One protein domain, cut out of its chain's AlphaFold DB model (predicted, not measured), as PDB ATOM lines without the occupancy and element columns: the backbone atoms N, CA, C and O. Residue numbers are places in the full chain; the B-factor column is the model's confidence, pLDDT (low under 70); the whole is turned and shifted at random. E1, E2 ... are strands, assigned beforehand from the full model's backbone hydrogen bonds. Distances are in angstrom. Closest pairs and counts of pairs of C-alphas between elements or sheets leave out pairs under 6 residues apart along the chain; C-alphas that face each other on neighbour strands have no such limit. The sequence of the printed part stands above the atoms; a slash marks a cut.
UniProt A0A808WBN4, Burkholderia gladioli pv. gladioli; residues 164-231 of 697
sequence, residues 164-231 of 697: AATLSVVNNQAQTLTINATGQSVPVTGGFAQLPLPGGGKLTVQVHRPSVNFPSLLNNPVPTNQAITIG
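Overview. This is residues 164 to 231 of the 697 residues of a protein of Burkholderia gladioli pv. gladioli (UniProt A0A808WBN4). One antiparallel, strongly twisted sheet of six strands curls like part of a barrel, open between its edge strands E5 and E6; the long loop joining these sticks out at residues 215 to 220. The 68 printed residues, all strand in class, hold E1 to E6 in sheet order E5 E4 E3 E2 E1 E6. The whole spans 45 by 21 by 17 A, only just compact, close to loose, with a radius of gyration of the C-alphas of 13.0 A.

Arrangement. E1, residues 164 to 170, E2, 173 to 179, E3, 185 to 189, E4, 192 to 196, and E5, 202 to 206, form a meander, each strand the antiparallel neighbour of the one before. Within hydrogen-bond range are N 168 and O 176, 2.9 A, N 186 and O 177, 2.9 A, N 189 and O 192, 2.9 A, and N 205 and O 193, 2.9 A. E6, residues 225 to 230, is antiparallel to E1, with N 167 and O 226 2.8 A apart.

Along the chain. E1, 19.9 A long, begins at C-alpha 164 (6.151, 41.399, 76.114); E6 ends at C-alpha 230 (4.014, 35.572, 77.506).

Size, cuts and confidence. The printed part has no cut. The link E5 to E6 is long. pLDDT is under 70 at residues 172 to 173 and 208 to 223.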
ATOM      1  N   ALA A 164       6.534  40.846  77.411       93.69
ATOM      2  CA  ALA A 164       6.151  41.399  76.114       93.69
ATOM      3  C   ALA A 164       6.887  40.717  74.942       93.69
ATOM      4  O   ALA A 164       8.120  40.607  74.922       93.69
ATOM      5  N   ALA A 165       6.119  40.310  73.936       93.19
ATOM      6  CA  ALA A 165       6.588  39.579  72.769       93.19
ATOM      7  C   ALA A 165       5.881  40.034  71.484       93.19
ATOM      8  O   ALA A 165       4.889  40.763  71.509       93.19
ATOM      9  N   THR A 166       6.420  39.601  70.349       91.81
ATOM     10  CA  THR A 166       5.858  39.812  69.019       91.81
ATOM     11  C   THR A 166       5.601  38.460  68.368       91.81
ATOM     12  O   THR A 166       6.528  37.665  68.184       91.81
ATOM     13  N   LEU A 167       4.347  38.212  68.004       88.62
ATOM     14  CA  LEU A 167       3.900  37.047  67.255       88.62
ATOM     15  C   LEU A 167       3.801  37.431  65.772       88.62
ATOM     16  O   LEU A 167       2.988  38.280  65.403       88.62
ATOM     17  N   SER A 168       4.636  36.849  64.913       87.44
ATOM     18  CA  SER A 168       4.580  37.127  63.473       87.44
ATOM     19  C   SER A 168       3.518  36.254  62.813       87.44
ATOM     20  O   SER A 168       3.576  35.033  62.933       87.44
ATOM     21  N   VAL A 169       2.549  36.850  62.119       78.56
ATOM     22  CA  VAL A 169       1.393  36.174  61.511       78.56
ATOM     23  C   VAL A 169       1.439  36.333  59.995       78.56
ATOM     24  O   VAL A 169       1.397  37.438  59.466       78.56
ATOM     25  N   VAL A 170       1.487  35.214  59.271       76.31
ATOM     26  CA  VAL A 170       1.503  35.187  57.799       76.31
ATOM     27  C   VAL A 170       0.379  34.277  57.325       76.31
ATOM     28  O   VAL A 170       0.275  33.151  57.803       76.31
ATOM     29  N   ASN A 171      -0.464  34.752  56.403       71.75
ATOM     30  CA  ASN A 171      -1.639  34.030  55.886       71.75
ATOM     31  C   ASN A 171      -2.577  33.521  57.004       71.75
ATOM     32  O   ASN A 171      -2.959  32.355  57.015       71.75
ATOM     33  N   ASN A 172      -2.895  34.383  57.978       65.25
ATOM     34  CA  ASN A 172      -3.647  34.062  59.205       65.25
ATOM     35  C   ASN A 172      -3.039  32.917  60.043       65.25
ATOM     36  O   ASN A 172      -3.741  32.244  60.794       65.25
ATOM     37  N   GLN A 173      -1.730  32.677  59.927       69.19
ATOM     38  CA  GLN A 173      -1.018  31.628  60.652       69.19
ATOM     39  C   GLN A 173       0.223  32.218  61.342       69.19
ATOM     40  O   GLN A 173       1.162  32.666  60.686       69.19
ATOM     41  N   ALA A 174       0.223  32.228  62.678       78.75
ATOM     42  CA  ALA A 174       1.325  32.698  63.523       78.75
ATOM     43  C   ALA A 174       2.593  31.838  63.347       78.75
ATOM     44  O   ALA A 174       2.600  30.694  63.789       78.75
ATOM     45  N   GLN A 175       3.631  32.340  62.674       85.75
ATOM     46  CA  GLN A 175       4.829  31.598  62.246       85.75
ATOM     47  C   GLN A 175       5.953  31.573  63.289       85.75
ATOM     48  O   GLN A 175       6.600  30.541  63.467       85.75
ATOM     49  N   THR A 176       6.213  32.697  63.961       92.00
ATOM     50  CA  THR A 176       7.307  32.836  64.936       92.00
ATOM     51  C   THR A 176       6.874  33.658  66.144       92.00
ATOM     52  O   THR A 176       6.111  34.616  66.015       92.00
ATOM     53  N   LEU A 177       7.393  33.293  67.315       93.44
ATOM     54  CA  LEU A 177       7.261  34.053  68.556       93.44
ATOM     55  C   LEU A 177       8.619  34.665  68.901       93.44
ATOM     56  O   LEU A 177       9.610  33.941  68.983       93.44
ATOM     57  N   THR A 178       8.664  35.979  69.112       94.44
ATOM     58  CA  THR A 178       9.898  36.720  69.412       94.44
ATOM     59  C   THR A 178       9.763  37.488  70.720       94.44
ATOM     60  O   THR A 178       8.875  38.323  70.845       94.44
ATOM     61  N   ILE A 179      10.644  37.244  71.691       93.75
ATOM     62  CA  ILE A 179      10.673  37.988  72.960       93.75
ATOM     63  C   ILE A 179      11.212  39.401  72.696       93.75
ATOM     64  O   ILE A 179      12.351  39.556  72.250       93.75
ATOM     65  N   ASN A 180      10.438  40.443  73.014       92.62
ATOM     66  CA  ASN A 180      10.797  41.824  72.657       92.62
ATOM     67  C   ASN A 180      12.033  42.326  73.423       92.62
ATOM     68  O   ASN A 180      12.801  43.126  72.898       92.62
ATOM     69  N   ALA A 181      12.245  41.844  74.652       87.12
ATOM     70  CA  ALA A 181      13.358  42.257  75.509       87.12
ATOM     71  C   ALA A 181      14.728  41.677  75.100       87.12
ATOM     72  O   ALA A 181      15.756  42.253  75.449       87.12
ATOM     73  N   THR A 182      14.760  40.545  74.386       87.62
ATOM     74  CA  THR A 182      16.004  39.821  74.052       87.62
ATOM     75  C   THR A 182      16.221  39.621  72.552       87.62
ATOM     76  O   THR A 182      17.321  39.258  72.142       87.62
ATOM     77  N   GLY A 183      15.188  39.809  71.722       89.56
ATOM     78  CA  GLY A 183      15.210  39.451  70.300       89.56
ATOM     79  C   GLY A 183      15.213  37.937  70.038       89.56
ATOM     80  O   GLY A 183      15.304  37.518  68.885       89.56
ATOM     81  N   GLN A 184      15.108  37.104  71.080       91.00
ATOM     82  CA  GLN A 184      15.058  35.647  70.964       91.00
ATOM     83  C   GLN A 184      13.783  35.232  70.227       91.00
ATOM     84  O   GLN A 184      12.681  35.407  70.746       91.00
ATOM     85  N   SER A 185      13.943  34.668  69.029       94.19
ATOM     86  CA  SER A 185      12.849  34.209  68.171       94.19
ATOM     87  C   SER A 185      12.844  32.686  68.049       94.19
ATOM     88  O   SER A 185      13.901  32.071  67.894       94.19
ATOM     89  N   VAL A 186      11.661  32.075  68.112       95.12
ATOM     90  CA  VAL A 186      11.450  30.630  67.928       95.12
ATOM     91  C   VAL A 186      10.311  30.362  66.938       95.12
ATOM     92  O   VAL A 186       9.370  31.159  66.859       95.12
ATOM     93  N   PRO A 187      10.355  29.251  66.179       93.75
ATOM     94  CA  PRO A 187       9.241  28.845  65.331       93.75
ATOM     95  C   PRO A 187       8.031  28.416  66.170       93.75
ATOM     96  O   PRO A 187       8.174  27.798  67.227       93.75
ATOM     97  N   VAL A 188       6.842  28.700  65.648       87.75
ATOM     98  CA  VAL A 188       5.563  28.187  66.148       87.75
ATOM     99  C   VAL A 188       5.207  26.926  65.364       87.75
ATOM    100  O   VAL A 188       5.269  26.904  64.136       87.75
ATOM    101  N   THR A 189       4.825  25.852  66.047       81.81
ATOM    102  CA  THR A 189       4.417  24.580  65.429       81.81
ATOM    103  C   THR A 189       3.213  24.026  66.178       81.81
ATOM    104  O   THR A 189       3.243  23.937  67.398       81.81
ATOM    105  N   GLY A 190       2.133  23.702  65.457       72.94
ATOM    106  CA  GLY A 190       0.882  23.236  66.073       72.94
ATOM    107  C   GLY A 190       0.281  24.225  67.082       72.94
ATOM    108  O   GLY A 190      -0.249  23.796  68.092       72.94
ATOM    109  N   GLY A 191       0.450  25.536  66.867       77.44
ATOM    110  CA  GLY A 191       0.003  26.564  67.817       77.44
ATOM    111  C   GLY A 191       0.856  26.692  69.090       77.44
ATOM    112  O   GLY A 191       0.495  27.450  69.985       77.44
ATOM    113  N   PHE A 192       1.991  25.997  69.193       85.69
ATOM    114  CA  PHE A 192       2.910  26.110  70.328       85.69
ATOM    115  C   PHE A 192       4.249  26.725  69.925       85.69
ATOM    116  O   PHE A 192       4.793  26.416  68.863       85.69
ATOM    117  N   ALA A 193       4.827  27.529  70.815       90.81
ATOM    118  CA  ALA A 193       6.214  27.976  70.744       90.81
ATOM    119  C   ALA A 193       7.029  27.347  71.885       90.81
ATOM    120  O   ALA A 193       6.625  27.362  73.045       90.81
ATOM    121  N   GLN A 194       8.191  26.785  71.552       93.94
ATOM    122  CA  GLN A 194       9.074  26.097  72.498       93.94
ATOM    123  C   GLN A 194      10.266  26.993  72.850       93.94
ATOM    124  O   GLN A 194      11.299  26.953  72.178       93.94
ATOM    125  N   LEU A 195      10.123  27.816  73.891       92.25
ATOM    126  CA  LEU A 195      11.164  28.752  74.321       92.25
ATOM    127  C   LEU A 195      12.198  28.050  75.215       92.25
ATOM    128  O   LEU A 195      11.830  27.578  76.290       92.25
ATOM    129  N   PRO A 196      13.491  27.990  74.843       90.81
ATOM    130  CA  PRO A 196      14.536  27.607  75.786       90.81
ATOM    131  C   PRO A 196      14.697  28.692  76.862       90.81
ATOM    132  O   PRO A 196      14.749  29.883  76.539       90.81
ATOM    133  N   LEU A 197      14.781  28.272  78.125       88.94
ATOM    134  CA  LEU A 197      14.937  29.167  79.276       88.94
ATOM    135  C   LEU A 197      16.422  29.376  79.637       88.94
ATOM    136  O   LEU A 197      17.216  28.432  79.535       88.94
ATOM    137  N   PRO A 198      16.822  30.570  80.115       83.81
ATOM    138  CA  PRO A 198      18.124  30.775  80.747       83.81
ATOM    139  C   PRO A 198      18.332  29.820  81.931       83.81
ATOM    140  O   PRO A 198      17.445  29.632  82.756       83.81
ATOM    141  N   GLY A 199      19.507  29.187  81.998       78.94
ATOM    142  CA  GLY A 199      19.799  28.113  82.960       78.94
ATOM    143  C   GLY A 199      19.408  26.703  82.488       78.94
ATOM    144  O   GLY A 199      19.934  25.729  83.021       78.94
ATOM    145  N   GLY A 200      18.585  26.581  81.442       82.62
ATOM    146  CA  GLY A 200      18.185  25.310  80.833       82.62
ATOM    147  C   GLY A 200      16.700  24.980  81.007       82.62
ATOM    148  O   GLY A 200      15.962  25.660  81.710       82.62
ATOM    149  N   GLY A 201      16.258  23.915  80.336       88.25
ATOM    150  CA  GLY A 201      14.837  23.579  80.214       88.25
ATOM    151  C   GLY A 201      14.141  24.328  79.072       88.25
ATOM    152  O   GLY A 201      14.780  25.001  78.256       88.25
ATOM    153  N   LYS A 202      12.818  24.161  78.983       89.62
ATOM    154  CA  LYS A 202      11.954  24.807  77.987       89.62
ATOM    155  C   LYS A 202      10.624  25.210  78.611       89.62
ATOM    156  O   LYS A 202      10.110  24.491  79.464       89.62
ATOM    157  N   LEU A 203      10.065  26.305  78.116       92.38
ATOM    158  CA  LEU A 203       8.713  26.767  78.395       92.38
ATOM    159  C   LEU A 203       7.844  26.532  77.154       92.38
ATOM    160  O   LEU A 203       8.236  26.919  76.047       92.38
ATOM    161  N   THR A 204       6.683  25.898  77.329       92.00
ATOM    162  CA  THR A 204       5.700  25.741  76.250       92.00
ATOM    163  C   THR A 204       4.766  26.936  76.292       92.00
ATOM    164  O   THR A 204       3.925  27.024  77.184       92.00
ATOM    165  N   VAL A 205       4.921  27.850  75.335       92.88
ATOM    166  CA  VAL A 205       3.995  28.971  75.158       92.88
ATOM    167  C   VAL A 205       2.888  28.567  74.203       92.88
ATOM    168  O   VAL A 205       3.142  28.045  73.113       92.88
ATOM    169  N   GLN A 206       1.665  28.839  74.623       87.12
ATOM    170  CA  GLN A 206       0.435  28.619  73.892       87.12
ATOM    171  C   GLN A 206       0.170  29.882  73.075       87.12
ATOM    172  O   GLN A 206      -0.128  30.954  73.589       87.12
ATOM    173  N   VAL A 207       0.395  29.762  71.772       79.38
ATOM    174  CA  VAL A 207       0.136  30.795  70.762       79.38
ATOM    175  C   VAL A 207      -0.731  30.165  69.681       79.38
ATOM    176  O   VAL A 207      -0.398  30.160  68.488       79.38
ATOM    177  N   HIS A 208      -1.805  29.522  70.150       63.44
ATOM    178  CA  HIS A 208      -2.776  28.892  69.284       63.44
ATOM    179  C   HIS A 208      -3.374  29.934  68.339       63.44
ATOM    180  O   HIS A 208      -3.363  31.145  68.577       63.44
ATOM    181  N   ARG A 209      -3.728  29.450  67.152       52.09
ATOM    182  CA  ARG A 209      -4.176  30.288  66.047       52.09
ATOM    183  C   ARG A 209      -5.696  30.161  66.022       52.09
ATOM    184  O   ARG A 209      -6.144  29.017  65.953       52.09
ATOM    185  N   PRO A 210      -6.453  31.272  65.992       37.84
ATOM    186  CA  PRO A 210      -7.913  31.244  66.022       37.84
ATOM    187  C   PRO A 210      -8.466  30.244  65.005       37.84
ATOM    188  O   PRO A 210      -8.093  30.255  63.822       37.84
ATOM    189  N   SER A 211      -9.329  29.362  65.496       33.84
ATOM    190  CA  SER A 211      -9.774  28.129  64.853       33.84
ATOM    191  C   SER A 211     -10.793  28.387  63.729       33.84
ATOM    192  O   SER A 211     -11.984  28.107  63.805       33.84
ATOM    193  N   VAL A 212     -10.258  28.902  62.617       33.75
ATOM    194  CA  VAL A 212     -10.796  28.835  61.245       33.75
ATOM    195  C   VAL A 212     -12.224  29.347  60.996       33.75
ATOM    196  O   VAL A 212     -12.915  28.826  60.126       33.75
ATOM    197  N   ASN A 213     -12.619  30.475  61.598       31.50
ATOM    198  CA  ASN A 213     -13.509  31.409  60.890       31.50
ATOM    199  C   ASN A 213     -13.363  32.874  61.323       31.50
ATOM    200  O   ASN A 213     -13.628  33.230  62.463       31.50
ATOM    201  N   PHE A 214     -13.076  33.750  60.354       38.84
ATOM    202  CA  PHE A 214     -13.321  35.195  60.457       38.84
ATOM    203  C   PHE A 214     -14.155  35.677  59.256       38.84
ATOM    204  O   PHE A 214     -13.622  36.357  58.373       38.84
ATOM    205  N   PRO A 215     -15.464  35.360  59.177       35.44
ATOM    206  CA  PRO A 215     -16.302  35.777  58.047       35.44
ATOM    207  C   PRO A 215     -16.391  37.309  57.927       35.44
ATOM    208  O   PRO A 215     -16.554  37.850  56.836       35.44
ATOM    209  N   SER A 216     -16.229  38.011  59.053       34.31
ATOM    210  CA  SER A 216     -16.258  39.469  59.189       34.31
ATOM    211  C   SER A 216     -14.983  40.192  58.724       34.31
ATOM    212  O   SER A 216     -15.048  41.392  58.461       34.31
ATOM    213  N   LEU A 217     -13.837  39.506  58.585       38.47
ATOM    214  CA  LEU A 217     -12.543  40.131  58.245       38.47
ATOM    215  C   LEU A 217     -12.024  39.804  56.835       38.47
ATOM    216  O   LEU A 217     -10.888  40.138  56.509       38.47
ATOM    217  N   LEU A 218     -12.869  39.274  55.944       43.31
ATOM    218  CA  LEU A 218     -12.551  39.114  54.511       43.31
ATOM    219  C   LEU A 218     -12.093  40.416  53.813       43.31
ATOM    220  O   LEU A 218     -11.473  40.352  52.755       43.31
ATOM    221  N   ASN A 219     -12.367  41.581  54.413       43.09
ATOM    222  CA  ASN A 219     -11.997  42.904  53.904       43.09
ATOM    223  C   ASN A 219     -10.912  43.630  54.732       43.09
ATOM    224  O   ASN A 219     -10.642  44.795  54.446       43.09
ATOM    225  N   ASN A 220     -10.312  43.006  55.756       42.94
ATOM    226  CA  ASN A 220      -9.359  43.684  56.648       42.94
ATOM    227  C   ASN A 220      -8.124  42.799  56.931       42.94
ATOM    228  O   ASN A 220      -8.270  41.737  57.537       42.94
ATOM    229  N   PRO A 221      -6.905  43.188  56.506       54.53
ATOM    230  CA  PRO A 221      -5.721  42.347  56.663       54.53
ATOM    231  C   PRO A 221      -5.276  42.266  58.128       54.53
ATOM    232  O   PRO A 221      -5.048  43.286  58.778       54.53
ATOM    233  N   VAL A 222      -5.081  41.043  58.631       56.69
ATOM    234  CA  VAL A 222      -4.476  40.810  59.951       56.69
ATOM    235  C   VAL A 222      -3.044  41.376  59.959       56.69
ATOM    236  O   VAL A 222      -2.278  41.068  59.040       56.69
ATOM    237  N   PRO A 223      -2.643  42.178  60.968       62.81
ATOM    238  CA  PRO A 223      -1.284  42.702  61.060       62.81
ATOM    239  C   PRO A 223      -0.236  41.587  61.054       62.81
ATOM    240  O   PRO A 223      -0.320  40.640  61.833       62.81
ATOM    241  N   THR A 224       0.787  41.724  60.205       72.75
ATOM    242  CA  THR A 224       1.836  40.702  60.018       72.75
ATOM    243  C   THR A 224       2.671  40.457  61.278       72.75
ATOM    244  O   THR A 224       3.335  39.434  61.392       72.75
ATOM    245  N   ASN A 225       2.633  41.383  62.235       81.06
ATOM    246  CA  ASN A 225       3.202  41.243  63.567       81.06
ATOM    247  C   ASN A 225       2.162  41.725  64.583       81.06
ATOM    248  O   ASN A 225       1.680  42.854  64.479       81.06
ATOM    249  N   GLN A 226       1.838  40.883  65.559       82.56
ATOM    250  CA  GLN A 226       0.953  41.192  66.682       82.56
ATOM    251  C   GLN A 226       1.787  41.315  67.960       82.56
ATOM    252  O   GLN A 226       2.666  40.488  68.204       82.56
ATOM    253  N   ALA A 227       1.521  42.332  68.779       86.81
ATOM    254  CA  ALA A 227       2.086  42.410  70.123       86.81
ATOM    255  C   ALA A 227       1.261  41.521  71.064       86.81
ATOM    256  O   ALA A 227       0.042  41.661  71.113       86.81
ATOM    257  N   ILE A 228       1.925  40.625  71.796       88.00
ATOM    258  CA  ILE A 228       1.313  39.772  72.828       88.00
ATOM    259  C   ILE A 228       2.176  39.785  74.097       88.00
ATOM    260  O   ILE A 228       3.265  40.368  74.117       88.00
ATOM    261  N   THR A 229       1.729  39.109  75.152       91.69
ATOM    262  CA  THR A 229       2.502  38.931  76.388       91.69
ATOM    263  C   THR A 229       2.584  37.455  76.757       91.69
ATOM    264  O   THR A 229       1.581  36.763  76.688       91.69
ATOM    265  N   ILE A 230       3.764  36.976  77.150       94.69
ATOM    266  CA  ILE A 230       4.014  35.572  77.506       94.69
ATOM    267  C   ILE A 230       3.962  35.413  79.025       94.69
ATOM    268  O   ILE A 230       4.701  36.106  79.722       94.69
ATOM    269  N   GLY A 231       3.178  34.473  79.539       96.06
ATOM    270  CA  GLY A 231       3.042  34.202  80.975       96.06
ATOM    271  C   GLY A 231       1.601  33.875  81.338       96.06
ATOM    272  O   GLY A 231       0.781  33.717  80.440       96.06
TER     273      GLY A 231